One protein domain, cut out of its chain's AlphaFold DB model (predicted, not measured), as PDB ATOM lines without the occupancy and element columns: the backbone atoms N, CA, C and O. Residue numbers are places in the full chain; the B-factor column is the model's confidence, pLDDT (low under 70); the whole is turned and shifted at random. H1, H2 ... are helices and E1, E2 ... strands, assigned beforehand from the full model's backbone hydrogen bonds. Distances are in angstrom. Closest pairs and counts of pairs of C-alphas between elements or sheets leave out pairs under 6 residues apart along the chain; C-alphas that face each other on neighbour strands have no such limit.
ATOM      1  N   ILE A   4      57.696  63.876 -26.887       56.03
ATOM      2  CA  ILE A   4      56.869  62.828 -26.281       56.03
ATOM      3  C   ILE A   4      55.375  63.156 -26.426       56.03
ATOM      4  O   ILE A   4      54.591  62.263 -26.725       56.03
ATOM      5  N   ILE A   5      54.988  64.431 -26.308       50.72
ATOM      6  CA  ILE A   5      53.574  64.848 -26.347       50.72
ATOM      7  C   ILE A   5      52.982  64.635 -27.753       50.72
ATOM      8  O   ILE A   5      51.906  64.061 -27.886       50.72
ATOM      9  N   GLN A   6      53.740  64.947 -28.811       49.31
ATOM     10  CA  GLN A   6      53.322  64.718 -30.206       49.31
ATOM     11  C   GLN A   6      53.105  63.235 -30.555       49.31
ATOM     12  O   GLN A   6      52.294  62.902 -31.422       49.31
ATOM     13  N   ARG A   7      53.825  62.321 -29.894       46.28
ATOM     14  CA  ARG A   7      53.689  60.876 -30.125       46.28
ATOM     15  C   ARG A   7      52.419  60.305 -29.499       46.28
ATOM     16  O   ARG A   7      51.815  59.413 -30.080       46.28
ATOM     17  N   PHE A   8      51.995  60.832 -28.352       49.31
ATOM     18  CA  PHE A   8      50.710  60.453 -27.768       49.31
ATOM     19  C   PHE A   8      49.552  61.010 -28.592       49.31
ATOM     20  O   PHE A   8      48.644  60.259 -28.935       49.31
ATOM     21  N   GLU A   9      49.618  62.275 -29.007       47.78
ATOM     22  CA  GLU A   9      48.570  62.869 -29.842       47.78
ATOM     23  C   GLU A   9      48.377  62.103 -31.157       47.78
ATOM     24  O   GLU A   9      47.248  61.778 -31.504       47.78
ATOM     25  N   SER A  10      49.444  61.708 -31.852       47.91
ATOM     26  CA  SER A  10      49.321  60.937 -33.102       47.91
ATOM     27  C   SER A  10      48.664  59.559 -32.925       47.91
ATOM     28  O   SER A  10      47.851  59.175 -33.764       47.91
ATOM     29  N   PHE A  11      48.925  58.850 -31.822       48.56
ATOM     30  CA  PHE A  11      48.225  57.594 -31.511       48.56
ATOM     31  C   PHE A  11      46.749  57.819 -31.147       48.56
ATOM     32  O   PHE A  11      45.883  57.066 -31.593       48.56
ATOM     33  N   PHE A  12      46.436  58.874 -30.388       48.72
ATOM     34  CA  PHE A  12      45.055  59.187 -30.017       48.72
ATOM     35  C   PHE A  12      44.232  59.731 -31.198       48.72
ATOM     36  O   PHE A  12      43.078  59.336 -31.363       48.72
ATOM     37  N   PHE A  13      44.801  60.570 -32.065       48.69
ATOM     38  CA  PHE A  13      44.100  61.110 -33.234       48.69
ATOM     39  C   PHE A  13      43.877  60.059 -34.327       48.69
ATOM     40  O   PHE A  13      42.778  60.015 -34.882       48.69
ATOM     41  N   ALA A  14      44.848  59.170 -34.577       50.72
ATOM     42  CA  ALA A  14      44.650  58.021 -35.464       50.72
ATOM     43  C   ALA A  14      43.526  57.104 -34.939       50.72
ATOM     44  O   ALA A  14      42.644  56.724 -35.703       50.72
ATOM     45  N   SER A  15      43.474  56.868 -33.618       67.75
ATOM     46  CA  SER A  15      42.415  56.059 -32.995       67.75
ATOM     47  C   SER A  15      41.016  56.676 -33.094       67.75
ATOM     48  O   SER A  15      40.034  55.945 -33.171       67.75
ATOM     49  N   ARG A  16      40.896  58.012 -33.108       75.56
ATOM     50  CA  ARG A  16      39.596  58.699 -33.171       75.56
ATOM     51  C   ARG A  16      38.992  58.666 -34.567       75.56
ATOM     52  O   ARG A  16      37.791  58.453 -34.691       75.56
ATOM     53  N   ILE A  17      39.801  58.909 -35.599       80.81
ATOM     54  CA  ILE A  17      39.343  58.837 -36.993       80.81
ATOM     55  C   ILE A  17      38.889  57.407 -37.290       80.81
ATOM     56  O   ILE A  17      37.754  57.211 -37.707       80.81
ATOM     57  N   GLU A  18      39.712  56.420 -36.941       83.88
ATOM     58  CA  GLU A  18      39.400  55.005 -37.150       83.88
ATOM     59  C   GLU A  18      38.176  54.548 -36.330       83.88
ATOM     60  O   GLU A  18      37.324  53.812 -36.824       83.88
ATOM     61  N   ALA A  19      38.016  55.027 -35.089       83.62
ATOM     62  CA  ALA A  19      36.812  54.764 -34.295       83.62
ATOM     63  C   ALA A  19      35.554  55.380 -34.927       83.62
ATOM     64  O   ALA A  19      34.515  54.726 -34.978       83.62
ATOM     65  N   ASN A  20      35.641  56.613 -35.436       84.88
ATOM     66  CA  ASN A  20      34.525  57.268 -36.115       84.88
ATOM     67  C   ASN A  20      34.157  56.561 -37.427       84.88
ATOM     68  O   ASN A  20      32.972  56.453 -37.735       84.88
ATOM     69  N   GLU A  21      35.139  56.057 -38.178       89.00
ATOM     70  CA  GLU A  21      34.904  55.241 -39.374       89.00
ATOM     71  C   GLU A  21      34.153  53.954 -39.017       89.00
ATOM     72  O   GLU A  21      33.123  53.666 -39.620       89.00
ATOM     73  N   ARG A  22      34.574  53.239 -37.965       88.56
ATOM     74  CA  ARG A  22      33.881  52.030 -37.477       88.56
ATOM     75  C   ARG A  22      32.446  52.316 -37.021       88.56
ATOM     76  O   ARG A  22      31.541  51.532 -37.300       88.56
ATOM     77  N   VAL A  23      32.219  53.447 -36.346       88.31
ATOM     78  CA  VAL A  23      30.868  53.903 -35.967       88.31
ATOM     79  C   VAL A  23      30.038  54.252 -37.206       88.31
ATOM     80  O   VAL A  23      28.869  53.884 -37.277       88.31
ATOM     81  N   SER A  24      30.625  54.921 -38.199       88.94
ATOM     82  CA  SER A  24      29.951  55.240 -39.463       88.94
ATOM     83  C   SER A  24      29.551  53.972 -40.221       88.94
ATOM     84  O   SER A  24      28.413  53.866 -40.677       88.94
ATOM     85  N   ASP A  25      30.444  52.987 -40.298       88.31
ATOM     86  CA  ASP A  25      30.185  51.664 -40.870       88.31
ATOM     87  C   ASP A  25      29.010  50.964 -40.183       88.31
ATOM     88  O   ASP A  25      28.122  50.426 -40.853       88.31
ATOM     89  N   LEU A  26      28.976  51.010 -38.847       89.12
ATOM     90  CA  LEU A  26      27.861  50.485 -38.067       89.12
ATOM     91  C   LEU A  26      26.553  51.219 -38.400       89.12
ATOM     92  O   LEU A  26      25.539  50.570 -38.645       89.12
ATOM     93  N   ILE A  27      26.560  52.554 -38.464       88.50
ATOM     94  CA  ILE A  27      25.365  53.352 -38.795       88.50
ATOM     95  C   ILE A  27      24.845  53.015 -40.198       88.50
ATOM     96  O   ILE A  27      23.634  52.886 -40.390       88.50
ATOM     97  N   ILE A  28      25.738  52.858 -41.181       87.25
ATOM     98  CA  ILE A  28      25.364  52.453 -42.542       87.25
ATOM     99  C   ILE A  28      24.673  51.090 -42.498       87.25
ATOM    100  O   ILE A  28      23.561  50.960 -43.017       87.25
ATOM    101  N   GLN A  29      25.267  50.112 -41.804       86.31
ATOM    102  CA  GLN A  29      24.674  48.786 -41.667       86.31
ATOM    103  C   GLN A  29      23.302  48.841 -40.984       86.31
ATOM    104  O   GLN A  29      22.362  48.225 -41.483       86.31
ATOM    105  N   LEU A  30      23.158  49.575 -39.876       85.38
ATOM    106  CA  LEU A  30      21.900  49.700 -39.125       85.38
ATOM    107  C   LEU A  30      20.778  50.348 -39.949       85.38
ATOM    108  O   LEU A  30      19.604  50.067 -39.712       85.38
ATOM    109  N   ARG A  31      21.118  51.190 -40.934       83.81
ATOM    110  CA  ARG A  31      20.146  51.798 -41.856       83.81
ATOM    111  C   ARG A  31      19.736  50.848 -42.978       83.81
ATOM    112  O   ARG A  31      18.543  50.721 -43.253       83.81
ATOM    113  N   SER A  32      20.700  50.197 -43.632       77.00
ATOM    114  CA  SER A  32      20.460  49.254 -44.730       77.00
ATOM    115  C   SER A  32      21.710  48.401 -44.977       77.00
ATOM    116  O   SER A  32      22.763  48.975 -45.256       77.00
ATOM    117  N   PRO A  33      21.646  47.057 -44.899       63.69
ATOM    118  CA  PRO A  33      20.457  46.194 -44.884       63.69
ATOM    119  C   PRO A  33      19.863  45.894 -43.491       63.69
ATOM    120  O   PRO A  33      19.017  45.009 -43.378       63.69
ATOM    121  N   ARG A  34      20.253  46.642 -42.446       83.50
ATOM    122  CA  ARG A  34      20.001  46.340 -41.021       83.50
ATOM    123  C   ARG A  34      20.794  45.109 -40.572       83.50
ATOM    124  O   ARG A  34      21.376  44.395 -41.391       83.50
ATOM    125  N   ILE A  35      20.884  44.879 -39.264       84.81
ATOM    126  CA  ILE A  35      21.541  43.674 -38.732       84.81
ATOM    127  C   ILE A  35      20.446  42.677 -38.336       84.81
ATOM    128  O   ILE A  35      19.701  42.973 -37.398       84.81
ATOM    129  N   PRO A  36      20.293  41.552 -39.057       87.69
ATOM    130  CA  PRO A  36      19.262  40.566 -38.771       87.69
ATOM    131  C   PRO A  36      19.684  39.637 -37.628       87.69
ATOM    132  O   PRO A  36      20.817  39.158 -37.596       87.69
ATOM    133  N   PHE A  37      18.753  39.325 -36.735       86.38
ATOM    134  CA  PHE A  37      18.929  38.449 -35.583       86.38
ATOM    135  C   PHE A  37      17.772  37.470 -35.453       86.38
ATOM    136  O   PHE A  37      16.635  37.790 -35.782       86.38
ATOM    137  N   VAL A  38      18.043  36.296 -34.906       88.75
ATOM    138  CA  VAL A  38      17.047  35.332 -34.451       88.75
ATOM    139  C   VAL A  38      17.125  35.285 -32.933       88.75
ATOM    140  O   VAL A  38      18.205  35.110 -32.367       88.75
ATOM    141  N   ILE A  39      15.981  35.460 -32.275       88.12
ATOM    142  CA  ILE A  39      15.873  35.332 -30.822       88.12
ATOM    143  C   ILE A  39      15.248  33.978 -30.509       88.12
ATOM    144  O   ILE A  39      14.219  33.606 -31.075       88.12
ATOM    145  N   SER A  40      15.871  33.239 -29.602       89.88
ATOM    146  CA  SER A  40      15.381  31.958 -29.110       89.88
ATOM    147  C   SER A  40      15.468  31.890 -27.590       89.88
ATOM    148  O   SER A  40      16.236  32.615 -26.959       89.88
ATOM    149  N   GLU A  41      14.651  31.027 -26.998       90.88
ATOM    150  CA  GLU A  41      14.713  30.697 -25.577       90.88
ATOM    151  C   GLU A  41      15.434  29.362 -25.403       90.88
ATOM    152  O   GLU A  41      15.178  28.410 -26.143       90.88
ATOM    153  N   PHE A  42      16.307  29.280 -24.402       90.00
ATOM    154  CA  PHE A  42      16.922  28.028 -23.976       90.00
ATOM    155  C   PHE A  42      16.913  27.918 -22.453       90.00
ATOM    156  O   PHE A  42      16.781  28.909 -21.735       90.00
ATOM    157  N   GLU A  43      17.032  26.695 -21.950       92.56
ATOM    158  CA  GLU A  43      17.071  26.420 -20.519       92.56
ATOM    159  C   GLU A  43      18.432  25.835 -20.143       92.56
ATOM    160  O   GLU A  43      18.875  24.842 -20.720       92.56
ATOM    161  N   GLU A  44      19.095  26.442 -19.160       89.62
ATOM    162  CA  GLU A  44      20.336  25.933 -18.586       89.62
ATOM    163  C   GLU A  44      20.170  25.819 -17.066       89.62
ATOM    164  O   GLU A  44      19.850  26.795 -16.385       89.62
ATOM    165  N   LYS A  45      20.397  24.615 -16.519       89.94
ATOM    166  CA  LYS A  45      20.361  24.339 -15.066       89.94
ATOM    167  C   LYS A  45      19.050  24.788 -14.390       89.94
ATOM    168  O   LYS A  45      19.072  25.321 -13.283       89.94
ATOM    169  N   GLY A  46      17.911  24.589 -15.058       89.12
ATOM    170  CA  GLY A  46      16.588  24.949 -14.532       89.12
ATOM    171  C   GLY A  46      16.240  26.438 -14.629       89.12
ATOM    172  O   GLY A  46      15.224  26.865 -14.087       89.12
ATOM    173  N   SER A  47      17.084  27.248 -15.274       90.50
ATOM    174  CA  SER A  47      16.836  28.672 -15.518       90.50
ATOM    175  C   SER A  47      16.649  28.924 -17.010       90.50
ATOM    176  O   SER A  47      17.424  28.425 -17.826       90.50
ATOM    177  N   LYS A  48      15.629  29.710 -17.365       91.06
ATOM    178  CA  LYS A  48      15.380  30.133 -18.747       91.06
ATOM    179  C   LYS A  48      16.231  31.349 -19.098       91.06
ATOM    180  O   LYS A  48      16.335  32.282 -18.305       91.06
ATOM    181  N   TYR A  49      16.780  31.336 -20.302       92.50
ATOM    182  CA  TYR A  49      17.589  32.398 -20.876       92.50
ATOM    183  C   TYR A  49      17.115  32.698 -22.293       92.50
ATOM    184  O   TYR A  49      16.577  31.837 -22.992       92.50
ATOM    185  N   LEU A  50      17.354  33.929 -22.722       91.88
ATOM    186  CA  LEU A  50      17.191  34.355 -24.097       91.88
ATOM    187  C   LEU A  50      18.553  34.354 -24.787       91.88
ATOM    188  O   LEU A  50      19.551  34.783 -24.206       91.88
ATOM    189  N   LEU A  51      18.569  33.908 -26.034       91.50
ATOM    190  CA  LEU A  51      19.708  33.919 -26.939       91.50
ATOM    191  C   LEU A  51      19.334  34.740 -28.171       91.50
ATOM    192  O   LEU A  51      18.331  34.447 -28.817       91.50
ATOM    193  N   ALA A  52      20.147  35.734 -28.506       91.44
ATOM    194  CA  ALA A  52      20.106  36.430 -29.783       91.44
ATOM    195  C   ALA A  52      21.330  36.034 -30.605       91.44
ATOM    196  O   ALA A  52      22.463  36.191 -30.150       91.44
ATOM    197  N   GLU A  53      21.096  35.555 -31.820       91.44
ATOM    198  CA  GLU A  53      22.136  35.176 -32.773       91.44
ATOM    199  C   GLU A  53      21.891  35.882 -34.104       91.44
ATOM    200  O   GLU A  53      20.752  35.981 -34.556       91.44
ATOM    201  N   SER A  54      22.932  36.415 -34.739       89.69
ATOM    202  CA  SER A  54      22.814  37.006 -36.075       89.69
ATOM    203  C   SER A  54      22.307  35.977 -37.091       89.69
ATOM    204  O   SER A  54      22.769  34.839 -37.091       89.69
ATOM    205  N   SER A  55      21.403  36.384 -37.987       83.69
ATOM    206  CA  SER A  55      20.896  35.510 -39.058       83.69
ATOM    207  C   SER A  55      22.044  34.983 -39.934       83.69
ATOM    208  O   SER A  55      23.004  35.726 -40.153       83.69
ATOM    209  N   PRO A  56      21.934  33.774 -40.520       77.50
ATOM    210  CA  PRO A  56      22.923  33.242 -41.466       77.50
ATOM    211  C   PRO A  56      23.226  34.165 -42.656       77.50
ATOM    212  O   PRO A  56      24.314  34.107 -43.221       77.50
ATOM    213  N   ASP A  57      22.283  35.039 -43.018       76.00
ATOM    214  CA  ASP A  57      22.441  36.020 -44.099       76.00
ATOM    215  C   ASP A  57      23.360  37.200 -43.724       76.00
ATOM    216  O   ASP A  57      23.686  38.040 -44.567       76.00
ATOM    217  N   TYR A  58      23.774  37.310 -42.457       80.69
ATOM    218  CA  TYR A  58      24.687  38.349 -42.002       80.69
ATOM    219  C   TYR A  58      26.138  37.983 -42.346       80.69
ATOM    220  O   TYR A  58      26.749  37.092 -41.765       80.69
ATOM    221  N   THR A  59      26.721  38.707 -43.301       77.62
ATOM    222  CA  THR A  59      28.025  38.371 -43.897       77.62
ATOM    223  C   THR A  59      29.239  38.882 -43.120       77.62
ATOM    224  O   THR A  59      30.368  38.529 -43.458       77.62
ATOM    225  N   ARG A  60      29.049  39.704 -42.079       75.31
ATOM    226  CA  ARG A  60      30.149  40.316 -41.302       75.31
ATOM    227  C   ARG A  60      30.515  39.521 -40.038       75.31
ATOM    228  O   ARG A  60      31.123  40.075 -39.126       75.31
ATOM    229  N   GLY A  61      30.173  38.232 -39.994       80.19
ATOM    230  CA  GLY A  61      30.509  37.304 -38.907       80.19
ATOM    231  C   GLY A  61      29.313  36.932 -38.035       80.19
ATOM    232  O   GLY A  61      28.183  37.273 -38.355       80.19
ATOM    233  N   THR A  62      29.560  36.234 -36.927       86.12
ATOM    234  CA  THR A  62      28.503  35.822 -35.991       86.12
ATOM    235  C   THR A  62      28.464  36.762 -34.794       86.12
ATOM    236  O   THR A  62      29.459  36.920 -34.089       86.12
ATOM    237  N   ILE A  63      27.305  37.370 -34.546       90.62
ATOM    238  CA  ILE A  63      27.036  38.145 -33.332       90.62
ATOM    239  C   ILE A  63      26.125  37.301 -32.450       90.62
ATOM    240  O   ILE A  63      25.040  36.915 -32.880       90.62
ATOM    241  N   LEU A  64      26.564  37.034 -31.223       92.12
ATOM    242  CA  LEU A  64      25.831  36.223 -30.261       92.12
ATOM    243  C   LEU A  64      25.765  36.942 -28.914       92.12
ATOM    244  O   LEU A  64      26.773  37.458 -28.430       92.12
ATOM    245  N   ALA A  65      24.581  36.972 -28.311       93.81
ATOM    246  CA  ALA A  65      24.364  37.529 -26.984       93.81
ATOM    247  C   ALA A  65      23.308  36.730 -26.221       93.81
ATOM    248  O   ALA A  65      22.338  36.246 -26.800       93.81
ATOM    249  N   THR A  66      23.475  36.635 -24.906       94.00
ATOM    250  CA  THR A  66      22.530  35.963 -24.006       94.00
ATOM    251  C   THR A  66      22.063  36.907 -22.909       94.00
ATOM    252  O   THR A  66      22.815  37.790 -22.503       94.00
ATOM    253  N   GLY A  67      20.862  36.701 -22.376       93.06
ATOM    254  CA  GLY A  67      20.362  37.437 -21.211       93.06
ATOM    255  C   GLY A  67      19.270  36.665 -20.475       93.06
ATOM    256  O   GLY A  67      18.588  35.836 -21.074       93.06
ATOM    257  N   LYS A  68      19.090  36.912 -19.174       91.31
ATOM    258  CA  LYS A  68      18.010  36.299 -18.375       91.31
ATOM    259  C   LYS A  68      16.649  36.930 -18.656       91.31
ATOM    260  O   LYS A  68      15.618  36.307 -18.427       91.31
ATOM    261  N   ASN A  69      16.642  38.173 -19.123       90.31
ATOM    262  CA  ASN A  69      15.455  38.925 -19.517       90.31
ATOM    263  C   ASN A  69      15.753  39.770 -20.766       90.31
ATOM    264  O   ASN A  69      16.877  39.772 -21.280       90.31
ATOM    265  N   LYS A  70      14.728  40.451 -21.289       88.88
ATOM    266  CA  LYS A  70      14.837  41.217 -22.536       88.88
ATOM    267  C   LYS A  70      15.770  42.416 -22.385       88.88
ATOM    268  O   LYS A  70      16.492  42.727 -23.323       88.88
ATOM    269  N   GLU A  71      15.779  43.054 -21.221       90.50
ATOM    270  CA  GLU A  71      16.602  44.225 -20.920       90.50
ATOM    271  C   GLU A  71      18.095  43.864 -20.890       90.50
ATOM    272  O   GLU A  71      18.920  44.538 -21.507       90.50
ATOM    273  N   GLU A  72      18.439  42.759 -20.227       92.31
ATOM    274  CA  GLU A  72      19.799  42.221 -20.178       92.31
ATOM    275  C   GLU A  72      20.251  41.752 -21.562       92.31
ATOM    276  O   GLU A  72      21.360  42.074 -21.991       92.31
ATOM    277  N   LEU A  73      19.378  41.055 -22.298       91.88
ATOM    278  CA  LEU A  73      19.668  40.663 -23.673       91.88
ATOM    279  C   LEU A  73      19.910  41.891 -24.559       91.88
ATOM    280  O   LEU A  73      20.860  41.885 -25.334       91.88
ATOM    281  N   ALA A  74      19.093  42.943 -24.439       90.62
ATOM    282  CA  ALA A  74      19.245  44.175 -25.209       90.62
ATOM    283  C   ALA A  74      20.620  44.807 -24.979       90.62
ATOM    284  O   ALA A  74      21.321  45.140 -25.933       90.62
ATOM    285  N   LEU A  75      21.023  44.941 -23.714       91.75
ATOM    286  CA  LEU A  75      22.318  45.502 -23.348       91.75
ATOM    287  C   LEU A  75      23.472  44.647 -23.889       91.75
ATOM    288  O   LEU A  75      24.388  45.169 -24.527       91.75
ATOM    289  N   ASN A  76      23.408  43.331 -23.680       93.56
ATOM    290  CA  ASN A  76      24.446  42.405 -24.128       93.56
ATOM    291  C   ASN A  76      24.542  42.355 -25.655       93.56
ATOM    292  O   ASN A  76      25.644  42.319 -26.198       93.56
ATOM    293  N   LEU A  77      23.410  42.436 -26.357       91.81
ATOM    294  CA  LEU A  77      23.368  42.470 -27.812       91.81
ATOM    295  C   LEU A  77      23.970  43.762 -28.370       91.81
ATOM    296  O   LEU A  77      24.776  43.700 -29.296       91.81
ATOM    297  N   LYS A  78      23.661  44.924 -27.779       92.38
ATOM    298  CA  LYS A  78      24.299  46.200 -28.148       92.38
ATOM    299  C   LYS A  78      25.817  46.123 -27.987       92.38
ATOM    300  O   LYS A  78      26.553  46.475 -28.907       92.38
ATOM    301  N   ASN A  79      26.289  45.595 -26.858       91.56
ATOM    302  CA  ASN A  79      27.719  45.418 -26.600       91.56
ATOM    303  C   ASN A  79      28.377  44.455 -27.600       91.56
ATOM    304  O   ASN A  79      29.476  44.733 -28.086       91.56
ATOM    305  N   ALA A  80      27.701  43.355 -27.941       91.62
ATOM    306  CA  ALA A  80      28.176  42.395 -28.931       91.62
ATOM    307  C   ALA A  80      28.276  43.026 -30.329       91.62
ATOM    308  O   ALA A  80      29.270  42.816 -31.021       91.62
ATOM    309  N   ILE A  81      27.307  43.865 -30.719       91.38
ATOM    310  CA  ILE A  81      27.351  44.624 -31.976       91.38
ATOM    311  C   ILE A  81      28.548  45.580 -31.984       91.38
ATOM    312  O   ILE A  81      29.360  45.517 -32.902       91.38
ATOM    313  N   PHE A  82      28.725  46.421 -30.960       91.19
ATOM    314  CA  PHE A  82      29.884  47.326 -30.909       91.19
ATOM    315  C   PHE A  82      31.219  46.574 -30.962       91.19
ATOM    316  O   PHE A  82      32.133  46.988 -31.675       91.19
ATOM    317  N   SER A  83      31.307  45.439 -30.267       89.31
ATOM    318  CA  SER A  83      32.496  44.584 -30.277       89.31
ATOM    319  C   SER A  83      32.755  43.981 -31.659       89.31
ATOM    320  O   SER A  83      33.897  43.979 -32.111       89.31
ATOM    321  N   ALA A  84      31.713  43.543 -32.373       88.81
ATOM    322  CA  ALA A  84      31.837  43.015 -33.732       88.81
ATOM    323  C   ALA A  84      32.358  44.067 -34.728       88.81
ATOM    324  O   ALA A  84      33.107  43.736 -35.644       88.81
ATOM    325  N   TYR A  85      32.033  45.345 -34.511       88.81
ATOM    326  CA  TYR A  85      32.566  46.472 -35.288       88.81
ATOM    327  C   TYR A  85      33.895  47.006 -34.741       88.81
ATOM    328  O   TYR A  85      34.425  47.994 -35.247       88.81
ATOM    329  N   SER A  86      34.457  46.360 -33.712       88.75
ATOM    330  CA  SER A  86      35.685  46.786 -33.037       88.75
ATOM    331  C   SER A  86      35.631  48.252 -32.581       88.75
ATOM    332  O   SER A  86      36.639  48.962 -32.614       88.75
ATOM    333  N   ILE A  87      34.455  48.742 -32.186       87.12
ATOM    334  CA  ILE A  87      34.285  50.119 -31.719       87.12
ATOM    335  C   ILE A  87      34.833  50.204 -30.288       87.12
ATOM    336  O   ILE A  87      34.410  49.426 -29.428       87.12
ATOM    337  N   PRO A  88      35.787  51.108 -29.994       84.25
ATOM    338  CA  PRO A  88      36.305  51.243 -28.638       84.25
ATOM    339  C   PRO A  88      35.199  51.688 -27.679       84.25
ATOM    340  O   PRO A  88      34.408  52.561 -28.023       84.25
ATOM    341  N   TYR A  89      35.208  51.161 -26.452       82.25
ATOM    342  CA  TYR A  89      34.178  51.405 -25.430       82.25
ATOM    343  C   TYR A  89      33.782  52.884 -25.263       82.25
ATOM    344  O   TYR A  89      32.605  53.203 -25.141       82.25
ATOM    345  N   TRP A  90      34.753  53.802 -25.323       84.69
ATOM    346  CA  TRP A  90      34.539  55.251 -25.197       84.69
ATOM    347  C   TRP A  90      33.656  55.865 -26.296       84.69
ATOM    348  O   TRP A  90      33.135  56.962 -26.113       84.69
ATOM    349  N   TYR A  91      33.514  55.180 -27.433       84.31
ATOM    350  CA  TYR A  91      32.706  55.585 -28.586       84.31
ATOM    351  C   TYR A  91      31.418  54.759 -28.723       84.31
ATOM    352  O   TYR A  91      30.627  55.002 -29.635       84.31
ATOM    353  N   CYS A  92      31.182  53.793 -27.832       86.69
ATOM    354  CA  CYS A  92      29.947  53.021 -27.806       86.69
ATOM    355  C   CYS A  92      28.819  53.886 -27.240       86.69
ATOM    356  O   CYS A  92      28.767  54.145 -26.039       86.69
ATOM    357  N   ASN A  93      27.895  54.316 -28.099       88.50
ATOM    358  CA  ASN A  93      26.666  54.968 -27.668       88.50
ATOM    359  C   ASN A  93      25.485  53.989 -27.826       88.50
ATOM    360  O   ASN A  93      25.044  53.776 -28.956       88.50
ATOM    361  N   PRO A  94      24.956  53.402 -26.737       84.50
ATOM    362  CA  PRO A  94      23.889  52.403 -26.806       84.50
ATOM    363  C   PRO A  94      22.583  52.932 -27.414       84.50
ATOM    364  O   PRO A  94      21.779  52.122 -27.880       84.50
ATOM    365  N   ASP A  95      22.375  54.249 -27.452       86.38
ATOM    366  CA  ASP A  95      21.194  54.868 -28.066       86.38
ATOM    367  C   ASP A  95      21.249  54.840 -29.601       86.38
ATOM    368  O   ASP A  95      20.227  55.014 -30.252       86.38
ATOM    369  N   LEU A  96      22.422  54.563 -30.193       85.75
ATOM    370  CA  LEU A  96      22.574  54.378 -31.644       85.75
ATOM    371  C   LEU A  96      21.930  53.092 -32.161       85.75
ATOM    372  O   LEU A  96      21.808  52.928 -33.370       85.75
ATOM    373  N   ILE A  97      21.617  52.144 -31.276       87.44
ATOM    374  CA  ILE A  97      21.070  50.846 -31.653       87.44
ATOM    375  C   ILE A  97      19.683  50.720 -31.033       87.44
ATOM    376  O   ILE A  97      19.535  50.498 -29.827       87.44
ATOM    377  N   ASN A  98      18.665  50.808 -31.878       86.38
ATOM    378  CA  ASN A  98      17.285  50.539 -31.529       86.38
ATOM    379  C   ASN A  98      16.963  49.050 -31.740       86.38
ATOM    380  O   ASN A  98      17.080  48.513 -32.849       86.38
ATOM    381  N   LEU A  99      16.556  48.399 -30.645       83.31
ATOM    382  CA  LEU A  99      16.153  46.993 -30.580       83.31
ATOM    383  C   LEU A  99      14.684  46.820 -30.159       83.31
ATOM    384  O   LEU A  99      14.231  45.684 -30.035       83.31
ATOM    385  N   ASP A 100      13.925  47.899 -29.954       74.19
ATOM    386  CA  ASP A 100      12.581  47.835 -29.361       74.19
ATOM    387  C   ASP A 100      11.616  47.040 -30.247       74.19
ATOM    388  O   ASP A 100      10.899  46.159 -29.777       74.19
ATOM    389  N   GLY A 101      11.670  47.268 -31.565       69.31
ATOM    390  CA  GLY A 101      10.903  46.482 -32.535       69.31
ATOM    391  C   GLY A 101      11.383  45.032 -32.661       69.31
ATOM    392  O   GLY A 101      10.594  44.149 -32.998       69.31
ATOM    393  N   ALA A 102      12.659  44.768 -32.366       73.31
ATOM    394  CA  ALA A 102      13.249  43.442 -32.481       73.31
ATOM    395  C   ALA A 102      12.919  42.547 -31.280       73.31
ATOM    396  O   ALA A 102      12.549  41.391 -31.447       73.31
ATOM    397  N   LEU A 103      12.988  43.097 -30.069       73.44
ATOM    398  CA  LEU A 103      12.725  42.380 -28.818       73.44
ATOM    399  C   LEU A 103      11.225  42.289 -28.485       73.44
ATOM    400  O   LEU A 103      10.819  41.501 -27.620       73.44
ATOM    401  N   ALA A 104      10.387  43.082 -29.159       66.56
ATOM    402  CA  ALA A 104       8.932  42.968 -29.089       66.56
ATOM    403  C   ALA A 104       8.400  41.715 -29.808       66.56
ATOM    404  O   ALA A 104       7.367  41.181 -29.404       66.56
ATOM    405  N   SER A 105       9.104  41.224 -30.832       58.91
ATOM    406  CA  SER A 105       8.691  40.054 -31.609       58.91
ATOM    407  C   SER A 105       9.185  38.754 -30.968       58.91
ATOM    408  O   SER A 105      10.382  38.533 -30.826       58.91
ATOM    409  N   THR A 106       8.255  37.869 -30.607       55.09
ATOM    410  CA  THR A 106       8.516  36.477 -30.190       55.09
ATOM    411  C   THR A 106       8.476  35.486 -31.361       55.09
ATOM    412  O   THR A 106       8.520  34.273 -31.156       55.09
ATOM    413  N   GLU A 107       8.368  35.964 -32.605       51.97
ATOM    414  CA  GLU A 107       8.315  35.088 -33.776       51.97
ATOM    415  C   GLU A 107       9.712  34.593 -34.186       51.97
ATOM    416  O   GLU A 107      10.675  35.353 -34.171       51.97
ATOM    417  N   LYS A 108       9.807  33.345 -34.676       57.16
ATOM    418  CA  LYS A 108      11.020  32.731 -35.277       57.16
ATOM    419  C   LYS A 108      11.508  33.417 -36.571       57.16
ATOM    420  O   LYS A 108      12.230  32.813 -37.361       57.16
ATOM    421  N   LYS A 109      11.054  34.637 -36.846       60.69
ATOM    422  CA  LYS A 109      11.454  35.430 -38.008       60.69
ATOM    423  C   LYS A 109      12.659  36.292 -37.632       60.69
ATOM    424  O   LYS A 109      12.767  36.691 -36.474       60.69
ATOM    425  N   PRO A 110      13.541  36.611 -38.594       66.94
ATOM    426  CA  PRO A 110      14.634  37.526 -38.335       66.94
ATOM    427  C   PRO A 110      14.083  38.890 -37.906       66.94
ATOM    428  O   PRO A 110      13.256  39.494 -38.594       66.94
ATOM    429  N   VAL A 111      14.544  39.353 -36.753       77.38
ATOM    430  CA  VAL A 111      14.314  40.687 -36.209       77.38
ATOM    431  C   VAL A 111      15.529  41.564 -36.485       77.38
ATOM    432  O   VAL A 111      16.624  41.054 -36.690       77.38
ATOM    433  N   TYR A 112      15.366  42.885 -36.526       76.31
ATOM    434  CA  TYR A 112      16.408  43.766 -37.058       76.31
ATOM    435  C   TYR A 112      16.856  44.803 -36.035       76.31
ATOM    436  O   TYR A 112      16.023  45.535 -35.503       76.31
ATOM    437  N   ALA A 113      18.169  44.918 -35.825       64.56
ATOM    438  CA  ALA A 113      18.735  46.090 -35.169       64.56
ATOM    439  C   ALA A 113      18.756  47.269 -36.145       64.56
ATOM    440  O   ALA A 113      19.177  47.135 -37.300       64.56
ATOM    441  N   THR A 114      18.288  48.413 -35.658       74.75
ATOM    442  CA  THR A 114      18.151  49.663 -36.417       74.75
ATOM    443  C   THR A 114      18.809  50.815 -35.662       74.75
ATOM    444  O   THR A 114      19.303  50.603 -34.558       74.75
TER     445      THR A 114
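What this domain is: This is residues 4 to 114 of the 115 residues of an uncharacterized protein of Candidatus Doudnabacteria bacterium RIFCSPLOWO2_01_FULL_44_21 (UniProt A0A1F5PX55). A strongly twisted sheet of four strands curls round one helix, H2, and a long helix, H1, sticks out from this body as an arm whose residues 4 to 14 stand free. The short helix H3 lies on the same face of the sheet as H2, and the long link of residues 85 to 99 has no named element. The printed part has 111 residues, with three named helices and four named strands in the order H1 E1 E2 E3 H2 H3 E4; the sheet runs E3 E2 E1 E4, antiparallel throughout, and the class is mixed, helices and strands. The whole is only just loose, close to compact, with a radius of gyration of the C-alphas of 16.2 A, and is elongated, spanning 56 by 32 by 22 A.

Where its parts are: In the sheet, E1 is residues 35 to 44, 26.9 A from first to last C-alpha, and bends by 51 degrees at residue 41. E2 is residues 47 to 54, 23.0 A long, E3 is residues 64 to 67, and E4 is residues 111 to 113, ending with C-alpha 113 at (18.735, 46.090, -35.169). H2 is residues 70 to 84, 20.4 A long, with C-alpha 70 at (14.837, 41.217, -22.536). H3 is residues 100 to 103. H1 is residues 4 to 31, 41.4 A long, beginning with C-alpha 4 at (56.869, 62.828, -26.281).

How they stand to each other: E1, E2 and E3 form a meander, each strand the antiparallel neighbour of the one before, with hairpins E1 and E2, and E2 and E3. Between E2 and E1, N 40 and O 51 are within hydrogen-bond range at 2.9 A; between E3 and E2, N 52 and O 65 are at 2.8 A. The pairing of E1 is staggered: its residues 37 to 44 pair with E2 and its residues 35 to 37 with the edge strand E4, where N 37 and O 111 are 2.7 A apart. H2 is on one face of the sheet, making two layers, a sheet with helices on one face; its closest C-alphas to E3 are those of Leu 73 and Gly 67, 4.1 A apart. H3 is on the same face as H2, at a height over the sheet of 7.7 A. H2 and H3 are close but not clearly touching, with the C-alphas of Lys 70 and Leu 103 closest at 6.7 A. H1 only grazes the sheet with its residues 26 to 31; it is near H2 and apart from H3. In H1 and H2 every O i to N i+4 pair is within hydrogen-bond range; H3 is too short for such a pair.

The domain as a whole: The C-alphas of Ile 4 and Gly 46 are the two farthest apart, at 56.5 A. Without residues 4 to 14 the body spans 46 by 25 by 22 A. The printed part has no cut, and the link H2 to H3 is long, with 15 residues. The mean pLDDT of the printed part is 80.6; it is under 70 at residues 4 to 15, 33, 101, 104 to 110 and 113.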